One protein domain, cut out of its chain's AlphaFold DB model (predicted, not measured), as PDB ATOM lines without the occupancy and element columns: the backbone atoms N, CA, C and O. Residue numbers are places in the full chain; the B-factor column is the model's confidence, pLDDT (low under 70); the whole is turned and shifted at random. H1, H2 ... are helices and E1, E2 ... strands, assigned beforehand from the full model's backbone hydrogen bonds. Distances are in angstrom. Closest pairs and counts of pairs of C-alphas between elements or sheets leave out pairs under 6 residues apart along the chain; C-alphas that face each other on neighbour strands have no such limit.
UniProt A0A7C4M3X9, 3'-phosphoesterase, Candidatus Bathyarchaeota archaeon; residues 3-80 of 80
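AT A GLANCE: This is residues 3 to 80 of the 80 residues of the protein "3'-phosphoesterase" of Candidatus Bathyarchaeota archaeon (UniProt A0A7C4M3X9). The model is an open arch: a strongly twisted antiparallel sheet of five strands, in the order E1 - E7 - E6 - E5 - E4, makes one side, and the small antiparallel hairpin E2 and E3 stands well away on the other. Residues 7 to 12 and short helix H1 lead from E1 to that hairpin, and residues 33 to 37 lead back to E4. The printed part has 78 residues, mostly strand in class, with one named helix and seven named strands, in the order E1 H1 E2 E3 E4 E5 E6 E7. It is loose, with a radius of gyration of the C-alphas of 14.3 A and spans of 36 by 32 by 20 A.

HOW THE PARTS SIT: Look first at edge strand E1, residues 3 to 6, antiparallel to E7, residues 74 to 79, with N 5 and O 75 2.9 A apart. H1, residues 13 to 17, is not on this sheet; its one O i to N i+4 pair is out of hydrogen-bond range, but 2 of 2 O i to N i+3 pairs are within it. In the hairpin of E2, residues 20 to 22, and E3, residues 30 to 32, N 22 and O 30 are 2.8 A apart. E4, residues 38 to 45, is apart from E3 and bends by 61 degrees at residue 42. With E5, residues 49 to 56, and E6, residues 60 to 67, it begins the meander E4 E5 E6 E7, each strand the antiparallel neighbour of the one before: check N 53 and O 41, 2.9 A, N 63 and O 52, 2.9 A, and N 76 and O 66, 2.8 A.

IN THESE COORDINATES: Find C-alpha 3 at (42.414, -7.366, 0.407), where E1 begins. E4 measures 18.7 A, E5 20.7 A and E6 21.6 A; E7, 17.1 A, ends at C-alpha 79, (48.741, -9.103, 7.547).

THE WHOLE: The C-alphas farthest apart, of Glu 24 and Glu 43, are 38.7 A apart. The printed part has no cut and no long link, and no printed residue is under 70 in pLDDT.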
ATOM      1  N   ARG A   3      43.655  -8.116   0.655       97.44
ATOM      2  CA  ARG A   3      42.414  -7.366   0.407       97.44
ATOM      3  C   ARG A   3      42.711  -6.082  -0.366       97.44
ATOM      4  O   ARG A   3      43.768  -5.488  -0.176       97.44
ATOM      5  N   LEU A   4      41.786  -5.677  -1.230       96.88
ATOM      6  CA  LEU A   4      41.805  -4.361  -1.866       96.88
ATOM      7  C   LEU A   4      41.384  -3.305  -0.834       96.88
ATOM      8  O   LEU A   4      40.389  -3.508  -0.139       96.88
ATOM      9  N   ALA A   5      42.130  -2.211  -0.745       97.62
ATOM     10  CA  ALA A   5      41.793  -1.025   0.032       97.62
ATOM     11  C   ALA A   5      41.749   0.180  -0.916       97.62
ATOM     12  O   ALA A   5      42.668   0.369  -1.711       97.62
ATOM     13  N   ILE A   6      40.674   0.963  -0.862       96.56
ATOM     14  CA  ILE A   6      40.491   2.157  -1.691       96.56
ATOM     15  C   ILE A   6      40.651   3.376  -0.791       96.56
ATOM     16  O   ILE A   6      40.009   3.453   0.252       96.56
ATOM     17  N   GLN A   7      41.531   4.294  -1.177       96.00
ATOM     18  CA  GLN A   7      41.765   5.531  -0.446       96.00
ATOM     19  C   GLN A   7      40.556   6.461  -0.594       96.00
ATOM     20  O   GLN A   7      40.119   6.745  -1.709       96.00
ATOM     21  N   THR A   8      40.038   6.915   0.541       94.56
ATOM     22  CA  THR A   8      38.960   7.902   0.650       94.56
ATOM     23  C   THR A   8      39.524   9.250   1.092       94.56
ATOM     24  O   THR A   8      40.734   9.403   1.256       94.56
ATOM     25  N   GLU A   9      38.641  10.225   1.286       94.81
ATOM     26  CA  GLU A   9      38.983  11.520   1.871       94.81
ATOM     27  C   GLU A   9      39.406  11.382   3.343       94.81
ATOM     28  O   GLU A   9      39.041  10.416   4.029       94.81
ATOM     29  N   ASP A  10      40.186  12.352   3.820       96.31
ATOM     30  CA  ASP A  10      40.584  12.443   5.224       96.31
ATOM     31  C   ASP A  10      39.373  12.765   6.109       96.31
ATOM     32  O   ASP A  10      38.460  13.486   5.706       96.31
ATOM     33  N   HIS A  11      39.374  12.242   7.336       94.38
ATOM     34  CA  HIS A  11      38.303  12.449   8.313       94.38
ATOM     35  C   HIS A  11      38.838  13.151   9.575       94.38
ATOM     36  O   HIS A  11      40.012  12.971   9.916       94.38
ATOM     37  N   PRO A  12      38.002  13.923  10.302       96.25
ATOM     38  CA  PRO A  12      38.364  14.485  11.604       96.25
ATOM     39  C   PRO A  12      38.740  13.395  12.614       96.25
ATOM     40  O   PRO A  12      38.176  12.301  12.587       96.25
ATOM     41  N   ILE A  13      39.651  13.699  13.542       95.00
ATOM     42  CA  ILE A  13      40.105  12.732  14.555       95.00
ATOM     43  C   ILE A  13      38.944  12.265  15.449       95.00
ATOM     44  O   ILE A  13      38.889  11.101  15.837       95.00
ATOM     45  N   GLU A  14      37.975  13.144  15.711       95.44
ATOM     46  CA  GLU A  14      36.775  12.874  16.505       95.44
ATOM     47  C   GLU A  14      35.849  11.846  15.840       95.44
ATOM     48  O   GLU A  14      35.058  11.193  16.517       95.44
ATOM     49  N   TYR A  15      35.961  11.655  14.520       95.00
ATOM     50  CA  TYR A  15      35.174  10.662  13.789       95.00
ATOM     51  C   TYR A  15      35.540   9.221  14.182       95.00
ATOM     52  O   TYR A  15      34.739   8.309  13.998       95.00
ATOM     53  N   ALA A  16      36.714   9.004  14.786       95.50
ATOM     54  CA  ALA A  16      37.108   7.701  15.324       95.50
ATOM     55  C   ALA A  16      36.203   7.214  16.478       95.50
ATOM     56  O   ALA A  16      36.207   6.023  16.787       95.50
ATOM     57  N   ASP A  17      35.443   8.120  17.105       95.19
ATOM     58  CA  ASP A  17      34.484   7.832  18.177       95.19
ATOM     59  C   ASP A  17      33.018   7.827  17.696       95.19
ATOM     60  O   ASP A  17      32.104   7.676  18.508       95.19
ATOM     61  N   PHE A  18      32.763   8.016  16.395       95.56
ATOM     62  CA  PHE A  18      31.406   8.121  15.861       95.56
ATOM     63  C   PHE A  18      30.758   6.747  15.628       95.56
ATOM     64  O   PHE A  18      31.279   5.907  14.897       95.56
ATOM     65  N   GLU A  19      29.555   6.572  16.177       95.38
ATOM     66  CA  GLU A  19      28.623   5.492  15.847       95.38
ATOM     67  C   GLU A  19      27.232   6.082  15.627       95.38
ATOM     68  O   GLU A  19      26.790   6.967  16.367       95.38
ATOM     69  N   GLY A  20      26.518   5.596  14.616       94.69
ATOM     70  CA  GLY A  20      25.188   6.110  14.324       94.69
ATOM     71  C   GLY A  20      24.727   5.860  12.900       94.69
ATOM     72  O   GLY A  20      25.199   4.959  12.211       94.69
ATOM     73  N   ILE A  21      23.755   6.659  12.469       94.88
ATOM     74  CA  ILE A  21      23.190   6.595  11.124       94.88
ATOM     75  C   ILE A  21      23.484   7.919  10.431       94.88
ATOM     76  O   ILE A  21      23.064   8.975  10.906       94.88
ATOM     77  N   ILE A  22      24.185   7.848   9.303       90.75
ATOM     78  CA  ILE A  22      24.370   8.978   8.400       90.75
ATOM     79  C   ILE A  22      23.139   9.048   7.488       90.75
ATOM     80  O   ILE A  22      22.808   8.033   6.862       90.75
ATOM     81  N   PRO A  23      22.444  10.200   7.427       89.69
ATOM     82  CA  PRO A  23      21.246  10.364   6.611       89.69
ATOM     83  C   PRO A  23      21.468  10.020   5.135       89.69
ATOM     84  O   PRO A  23      22.554  10.208   4.587       89.69
ATOM     85  N   GLU A  24      20.412   9.556   4.469       89.69
ATOM     86  CA  GLU A  24      20.441   9.354   3.021       89.69
ATOM     87  C   GLU A  24      20.698  10.674   2.282       89.69
ATOM     88  O   GLU A  24      20.149  11.716   2.637       89.69
ATOM     89  N   GLY A  25      21.514  10.617   1.228       86.06
ATOM     90  CA  GLY A  25      21.901  11.785   0.429       86.06
ATOM     91  C   GLY A  25      23.206  12.450   0.873       86.06
ATOM     92  O   GLY A  25      23.788  13.192   0.085       86.06
ATOM     93  N   GLU A  26      23.704  12.128   2.067       86.75
ATOM     94  CA  GLU A  26      25.018  12.564   2.546       86.75
ATOM     95  C   GLU A  26      26.127  11.581   2.128       86.75
ATOM     96  O   GLU A  26      25.898  10.383   1.920       86.75
ATOM     97  N   TYR A  27      27.363  12.075   2.011       82.06
ATOM     98  CA  TYR A  27      28.522  11.209   1.785       82.06
ATOM     99  C   TYR A  27      28.740  10.305   3.006       82.06
ATOM    100  O   TYR A  27      28.858  10.786   4.130       82.06
ATOM    101  N   GLY A  28      28.773   8.989   2.783       82.94
ATOM    102  CA  GLY A  28      28.840   7.999   3.863       82.94
ATOM    103  C   GLY A  28      27.482   7.548   4.410       82.94
ATOM    104  O   GLY A  28      27.460   6.870   5.433       82.94
ATOM    105  N   ALA A  29      26.365   7.882   3.743       88.12
ATOM    106  CA  ALA A  29      25.022   7.431   4.118       88.12
ATOM    107  C   ALA A  29      24.966   5.936   4.476       88.12
ATOM    108  O   ALA A  29      25.435   5.077   3.721       88.12
ATOM    109  N   GLY A  30      24.356   5.631   5.621       92.88
ATOM    110  CA  GLY A  30      24.281   4.277   6.160       92.88
ATOM    111  C   GLY A  30      24.554   4.207   7.658       92.88
ATOM    112  O   GLY A  30      24.709   5.218   8.341       92.88
ATOM    113  N   THR A  31      24.579   2.985   8.182       94.69
ATOM    114  CA  THR A  31      24.914   2.719   9.584       94.69
ATOM    115  C   THR A  31      26.425   2.606   9.748       94.69
ATOM    116  O   THR A  31      27.070   1.831   9.041       94.69
ATOM    117  N   VAL A  32      26.968   3.355  10.703       96.56
ATOM    118  CA  VAL A  32      28.374   3.327  11.106       96.56
ATOM    119  C   VAL A  32      28.467   2.695  12.494       96.56
ATOM    120  O   VAL A  32      27.814   3.152  13.430       96.56
ATOM    121  N   GLU A  33      29.277   1.644  12.603       96.75
ATOM    122  CA  GLU A  33      29.604   0.923  13.841       96.75
ATOM    123  C   GLU A  33      31.129   0.910  14.003       96.75
ATOM    124  O   GLU A  33      31.861   0.702  13.024       96.75
ATOM    125  N   ILE A  34      31.622   1.070  15.233       97.25
ATOM    126  CA  ILE A  34      33.037   0.867  15.548       97.25
ATOM    127  C   ILE A  34      33.312  -0.638  15.522       97.25
ATOM    128  O   ILE A  34      33.119  -1.369  16.493       97.25
ATOM    129  N   TRP A  35      33.792  -1.124  14.377       97.88
ATOM    130  CA  TRP A  35      34.092  -2.545  14.228       97.88
ATOM    131  C   TRP A  35      35.305  -2.980  15.064       97.88
ATOM    132  O   TRP A  35      35.296  -4.090  15.590       97.88
ATOM    133  N   ASP A  36      36.341  -2.148  15.180       98.19
ATOM    134  CA  ASP A  36      37.518  -2.373  16.028       98.19
ATOM    135  C   ASP A  36      38.123  -1.025  16.443       98.19
ATOM    136  O   ASP A  36      37.959  -0.030  15.736       98.19
ATOM    137  N   ARG A  37      38.840  -0.991  17.569       97.75
ATOM    138  CA  ARG A  37      39.481   0.215  18.106       97.75
ATOM    139  C   ARG A  37      40.823  -0.122  18.740       97.75
ATOM    140  O   ARG A  37      40.994  -1.176  19.344       97.75
ATOM    141  N   GLY A  38      41.779   0.795  18.625       97.56
ATOM    142  CA  GLY A  38      43.096   0.620  19.217       97.56
ATOM    143  C   GLY A  38      44.074   1.721  18.845       97.56
ATOM    144  O   GLY A  38      43.687   2.812  18.437       97.56
ATOM    145  N   THR A  39      45.357   1.404  18.981       98.50
ATOM    146  CA  THR A  39      46.478   2.258  18.560       98.50
ATOM    147  C   THR A  39      47.344   1.518  17.543       98.50
ATOM    148  O   THR A  39      47.109   0.344  17.251       98.50
ATOM    149  N   PHE A  40      48.340   2.190  16.973       98.50
ATOM    150  CA  PHE A  40      49.313   1.559  16.091       98.50
ATOM    151  C   PHE A  40      50.687   2.212  16.228       98.50
ATOM    152  O   PHE A  40      50.783   3.402  16.525       98.50
ATOM    153  N   ASP A  41      51.729   1.434  15.954       98.69
ATOM    154  CA  ASP A  41      53.091   1.933  15.778       98.69
ATOM    155  C   ASP A  41      53.425   1.999  14.285       98.69
ATOM    156  O   ASP A  41      53.115   1.073  13.528       98.69
ATOM    157  N   ILE A  42      54.071   3.084  13.858       98.50
ATOM    158  CA  ILE A  42      54.548   3.249  12.481       98.50
ATOM    159  C   ILE A  42      55.937   2.627  12.356       98.50
ATOM    160  O   ILE A  42      56.864   3.028  13.056       98.50
ATOM    161  N   GLU A  43      56.095   1.691  11.421       98.38
ATOM    162  CA  GLU A  43      57.403   1.146  11.038       98.38
ATOM    163  C   GLU A  43      57.924   1.795   9.742       98.38
ATOM    164  O   GLU A  43      59.125   2.008   9.592       98.38
ATOM    165  N   GLU A  44      57.031   2.136   8.806       98.44
ATOM    166  CA  GLU A  44      57.360   2.795   7.534       98.44
ATOM    167  C   GLU A  44      56.146   3.578   7.018       98.44
ATOM    168  O   GLU A  44      55.027   3.063   7.043       98.44
ATOM    169  N   TRP A  45      56.354   4.799   6.521       98.12
ATOM    170  CA  TRP A  45      55.289   5.613   5.931       98.12
ATOM    171  C   TRP A  45      55.814   6.403   4.733       98.12
ATOM    172  O   TRP A  45      56.612   7.325   4.881       98.12
ATOM    173  N   THR A  46      55.381   6.022   3.535       97.56
ATOM    174  CA  THR A  46      55.761   6.644   2.259       97.56
ATOM    175  C   THR A  46      54.550   6.713   1.329       97.56
ATOM    176  O   THR A  46      53.541   6.048   1.566       97.56
ATOM    177  N   ASP A  47      54.676   7.435   0.215       94.50
ATOM    178  CA  ASP A  47      53.600   7.575  -0.779       94.50
ATOM    179  C   ASP A  47      53.220   6.259  -1.486       94.50
ATOM    180  O   ASP A  47      52.135   6.153  -2.061       94.50
ATOM    181  N   GLU A  48      54.105   5.255  -1.474       95.56
ATOM    182  CA  GLU A  48      53.879   3.958  -2.131       95.56
ATOM    183  C   GLU A  48      53.609   2.815  -1.140       95.56
ATOM    184  O   GLU A  48      53.072   1.771  -1.535       95.56
ATOM    185  N   LYS A  49      53.996   2.973   0.132       97.31
ATOM    186  CA  LYS A  49      53.980   1.894   1.123       97.31
ATOM    187  C   LYS A  49      53.869   2.415   2.552       97.31
ATOM    188  O   LYS A  49      54.616   3.305   2.953       97.31
ATOM    189  N   ILE A  50      52.988   1.780   3.322       98.44
ATOM    190  CA  ILE A  50      52.816   1.996   4.760       98.44
ATOM    191  C   ILE A  50      52.926   0.643   5.471       98.44
ATOM    192  O   ILE A  50      52.308  -0.342   5.053       98.44
ATOM    193  N   VAL A  51      53.717   0.595   6.542       98.69
ATOM    194  CA  VAL A  51      53.866  -0.568   7.424       98.69
ATOM    195  C   VAL A  51      53.602  -0.127   8.854       98.69
ATOM    196  O   VAL A  51      54.246   0.793   9.360       98.69
ATOM    197  N   VAL A  52      52.651  -0.799   9.498       98.69
ATOM    198  CA  VAL A  52      52.236  -0.501  10.869       98.69
ATOM    199  C   VAL A  52      52.089  -1.776  11.684       98.69
ATOM    200  O   VAL A  52      51.710  -2.828  11.159       98.69
ATOM    201  N   TYR A  53      52.341  -1.674  12.984       98.69
ATOM    202  CA  TYR A  53      51.933  -2.684  13.951       98.69
ATOM    203  C   TYR A  53      50.649  -2.218  14.637       98.69
ATOM    204  O   TYR A  53      50.654  -1.208  15.332       98.69
ATOM    205  N   ILE A  54      49.542  -2.935  14.431       98.69
ATOM    206  CA  ILE A  54      48.223  -2.564  14.959       98.69
ATOM    207  C   ILE A  54      47.998  -3.229  16.320       98.69
ATOM    208  O   ILE A  54      48.176  -4.444  16.463       98.69
ATOM    209  N   HIS A  55      47.539  -2.431  17.284       98.62
ATOM    210  CA  HIS A  55      47.138  -2.821  18.638       98.62
ATOM    211  C   HIS A  55      45.622  -2.652  18.817       98.62
ATOM    212  O   HIS A  55      45.177  -1.844  19.632       98.62
ATOM    213  N   GLY A  56      44.829  -3.373  18.020       98.19
ATOM    214  CA  GLY A  56      43.365  -3.394  18.109       98.19
ATOM    215  C   GLY A  56      42.839  -4.474  19.053       98.19
ATOM    216  O   GLY A  56      43.597  -5.293  19.585       98.19
ATOM    217  N   GLU A  57      41.527  -4.528  19.252       98.06
ATOM    218  CA  GLU A  57      40.879  -5.626  19.971       98.06
ATOM    219  C   GLU A  57      40.695  -6.847  19.069       98.06
ATOM    220  O   GLU A  57      40.981  -7.972  19.492       98.06
ATOM    221  N   LYS A  58      40.286  -6.625  17.812       97.44
ATOM    222  CA  LYS A  58      40.034  -7.687  16.825       97.44
ATOM    223  C   LYS A  58      41.237  -7.949  15.928       97.44
ATOM    224  O   LYS A  58      41.592  -9.111  15.712       97.44
ATOM    225  N   ILE A  59      41.881  -6.906  15.402       97.62
ATOM    226  CA  ILE A  59      43.089  -7.038  14.581       97.62
ATOM    227  C   ILE A  59      44.340  -6.635  15.358       97.62
ATOM    228  O   ILE A  59      44.429  -5.574  15.967       97.62
ATOM    229  N   ARG A  60      45.339  -7.521  15.330       98.44
ATOM    230  CA  ARG A  60      46.630  -7.325  15.995       98.44
ATOM    231  C   ARG A  60      47.776  -7.816  15.131       98.44
ATOM    232  O   ARG A  60      47.646  -8.854  14.464       98.44
ATOM    233  N   GLY A  61      48.908  -7.128  15.200       98.38
ATOM    234  CA  GLY A  61      50.147  -7.511  14.527       98.38
ATOM    235  C   GLY A  61      50.527  -6.582  13.379       98.38
ATOM    236  O   GLY A  61      49.965  -5.501  13.225       98.38
ATOM    237  N   ARG A  62      51.494  -7.019  12.570       98.56
ATOM    238  CA  ARG A  62      52.060  -6.217  11.485       98.56
ATOM    239  C   ARG A  62      51.200  -6.284  10.224       98.56
ATOM    240  O   ARG A  62      50.912  -7.370   9.716       98.56
ATOM    241  N   TYR A  63      50.842  -5.120   9.697       98.62
ATOM    242  CA  TYR A  63      50.071  -4.965   8.471       98.62
ATOM    243  C   TYR A  63      50.786  -4.067   7.468       98.62
ATOM    244  O   TYR A  63      51.535  -3.161   7.830       98.62
ATOM    245  N   TYR A  64      50.530  -4.349   6.195       98.56
ATOM    246  CA  TYR A  64      51.091  -3.639   5.056       98.56
ATOM    247  C   TYR A  64      49.959  -3.039   4.229       98.56
ATOM    248  O   TYR A  64      48.972  -3.723   3.944       98.56
ATOM    249  N   LEU A  65      50.157  -1.798   3.794       98.25
ATOM    250  CA  LEU A  65      49.444  -1.155   2.697       98.25
ATOM    251  C   LEU A  65      50.454  -0.853   1.589       98.25
ATOM    252  O   LEU A  65      51.454  -0.181   1.829       98.25
ATOM    253  N   VAL A  66      50.211  -1.357   0.378       97.38
ATOM    254  CA  VAL A  66      51.084  -1.126  -0.790       97.38
ATOM    255  C   VAL A  66      50.261  -0.599  -1.960       97.38
ATOM    256  O   VAL A  66      49.284  -1.237  -2.350       97.38
ATOM    257  N   LYS A  67      50.645   0.547  -2.528       96.19
ATOM    258  CA  LYS A  67      49.897   1.230  -3.592       96.19
ATOM    259  C   LYS A  67      50.024   0.505  -4.936       96.19
ATOM    260  O   LYS A  67      51.110   0.074  -5.332       96.19
ATOM    261  N   PHE A  68      48.928   0.399  -5.683       92.00
ATOM    262  CA  PHE A  68      48.955  -0.078  -7.064       92.00
ATOM    263  C   PHE A  68      49.435   1.036  -7.999       92.00
ATOM    264  O   PHE A  68      48.790   2.066  -8.139       92.00
ATOM    265  N   LYS A  69      50.533   0.808  -8.731       83.00
ATOM    266  CA  LYS A  69      51.079   1.823  -9.658       83.00
ATOM    267  C   LYS A  69      50.199   2.105 -10.885       83.00
ATOM    268  O   LYS A  69      50.417   3.094 -11.570       83.00
ATOM    269  N   LYS A  70      49.250   1.217 -11.208       81.56
ATOM    270  CA  LYS A  70      48.418   1.290 -12.427       81.56
ATOM    271  C   LYS A  70      46.953   1.647 -12.172       81.56
ATOM    272  O   LYS A  70      46.207   1.794 -13.133       81.56
ATOM    273  N   GLN A  71      46.535   1.731 -10.911       84.00
ATOM    274  CA  GLN A  71      45.151   2.001 -10.545       84.00
ATOM    275  C   GLN A  71      45.145   3.066  -9.459       84.00
ATOM    276  O   GLN A  71      45.705   2.868  -8.381       84.00
ATOM    277  N   GLU A  72      44.545   4.208  -9.777       86.38
ATOM    278  CA  GLU A  72      44.480   5.347  -8.874       86.38
ATOM    279  C   GLU A  72      43.774   4.965  -7.564       86.38
ATOM    280  O   GLU A  72      42.868   4.125  -7.546       86.38
ATOM    281  N   ASN A  73      44.251   5.535  -6.455       89.38
ATOM    282  CA  ASN A  73      43.697   5.376  -5.104       89.38
ATOM    283  C   ASN A  73      43.560   3.929  -4.601       89.38
ATOM    284  O   ASN A  73      42.906   3.686  -3.591       89.38
ATOM    285  N   SER A  74      44.186   2.961  -5.269       96.31
ATOM    286  CA  SER A  74      44.043   1.545  -4.945       96.31
ATOM    287  C   SER A  74      45.279   1.019  -4.227       96.31
ATOM    288  O   SER A  74      46.410   1.205  -4.678       96.31
ATOM    289  N   TRP A  75      45.054   0.299  -3.134       97.56
ATOM    290  CA  TRP A  75      46.077  -0.262  -2.260       97.56
ATOM    291  C   TRP A  75      45.812  -1.744  -1.981       97.56
ATOM    292  O   TRP A  75      44.679  -2.225  -2.021       97.56
ATOM    293  N   LEU A  76      46.871  -2.486  -1.672       97.25
ATOM    294  CA  LEU A  76      46.801  -3.860  -1.195       97.25
ATOM    295  C   LEU A  76      47.025  -3.892   0.317       97.25
ATOM    296  O   LEU A  76      48.115  -3.554   0.773       97.25
ATOM    297  N   PHE A  77      46.026  -4.354   1.067       98.00
ATOM    298  CA  PHE A  77      46.063  -4.500   2.520       98.00
ATOM    299  C   PHE A  77      46.211  -5.968   2.932       98.00
ATOM    300  O   PHE A  77      45.427  -6.827   2.505       98.00
ATOM    301  N   PHE A  78      47.208  -6.287   3.759       98.25
ATOM    302  CA  PHE A  78      47.397  -7.645   4.277       98.25
ATOM    303  C   PHE A  78      48.212  -7.693   5.571       98.25
ATOM    304  O   PHE A  78      49.068  -6.847   5.819       98.25
ATOM    305  N   LYS A  79      47.947  -8.728   6.373       97.38
ATOM    306  CA  LYS A  79      48.741  -9.103   7.547       97.38
ATOM    307  C   LYS A  79      49.964  -9.919   7.127       97.38
ATOM    308  O   LYS A  79      49.838 -10.751   6.220       97.38
ATOM    309  N   VAL A  80      51.085  -9.705   7.814       92.06
ATOM    310  CA  VAL A  80      52.298 -10.539   7.740       92.06
ATOM    311  C   VAL A  80      52.348 -11.533   8.891       92.06
ATOM    312  O   VAL A  80      51.939 -11.166  10.017       92.06
TER     313      VAL A  80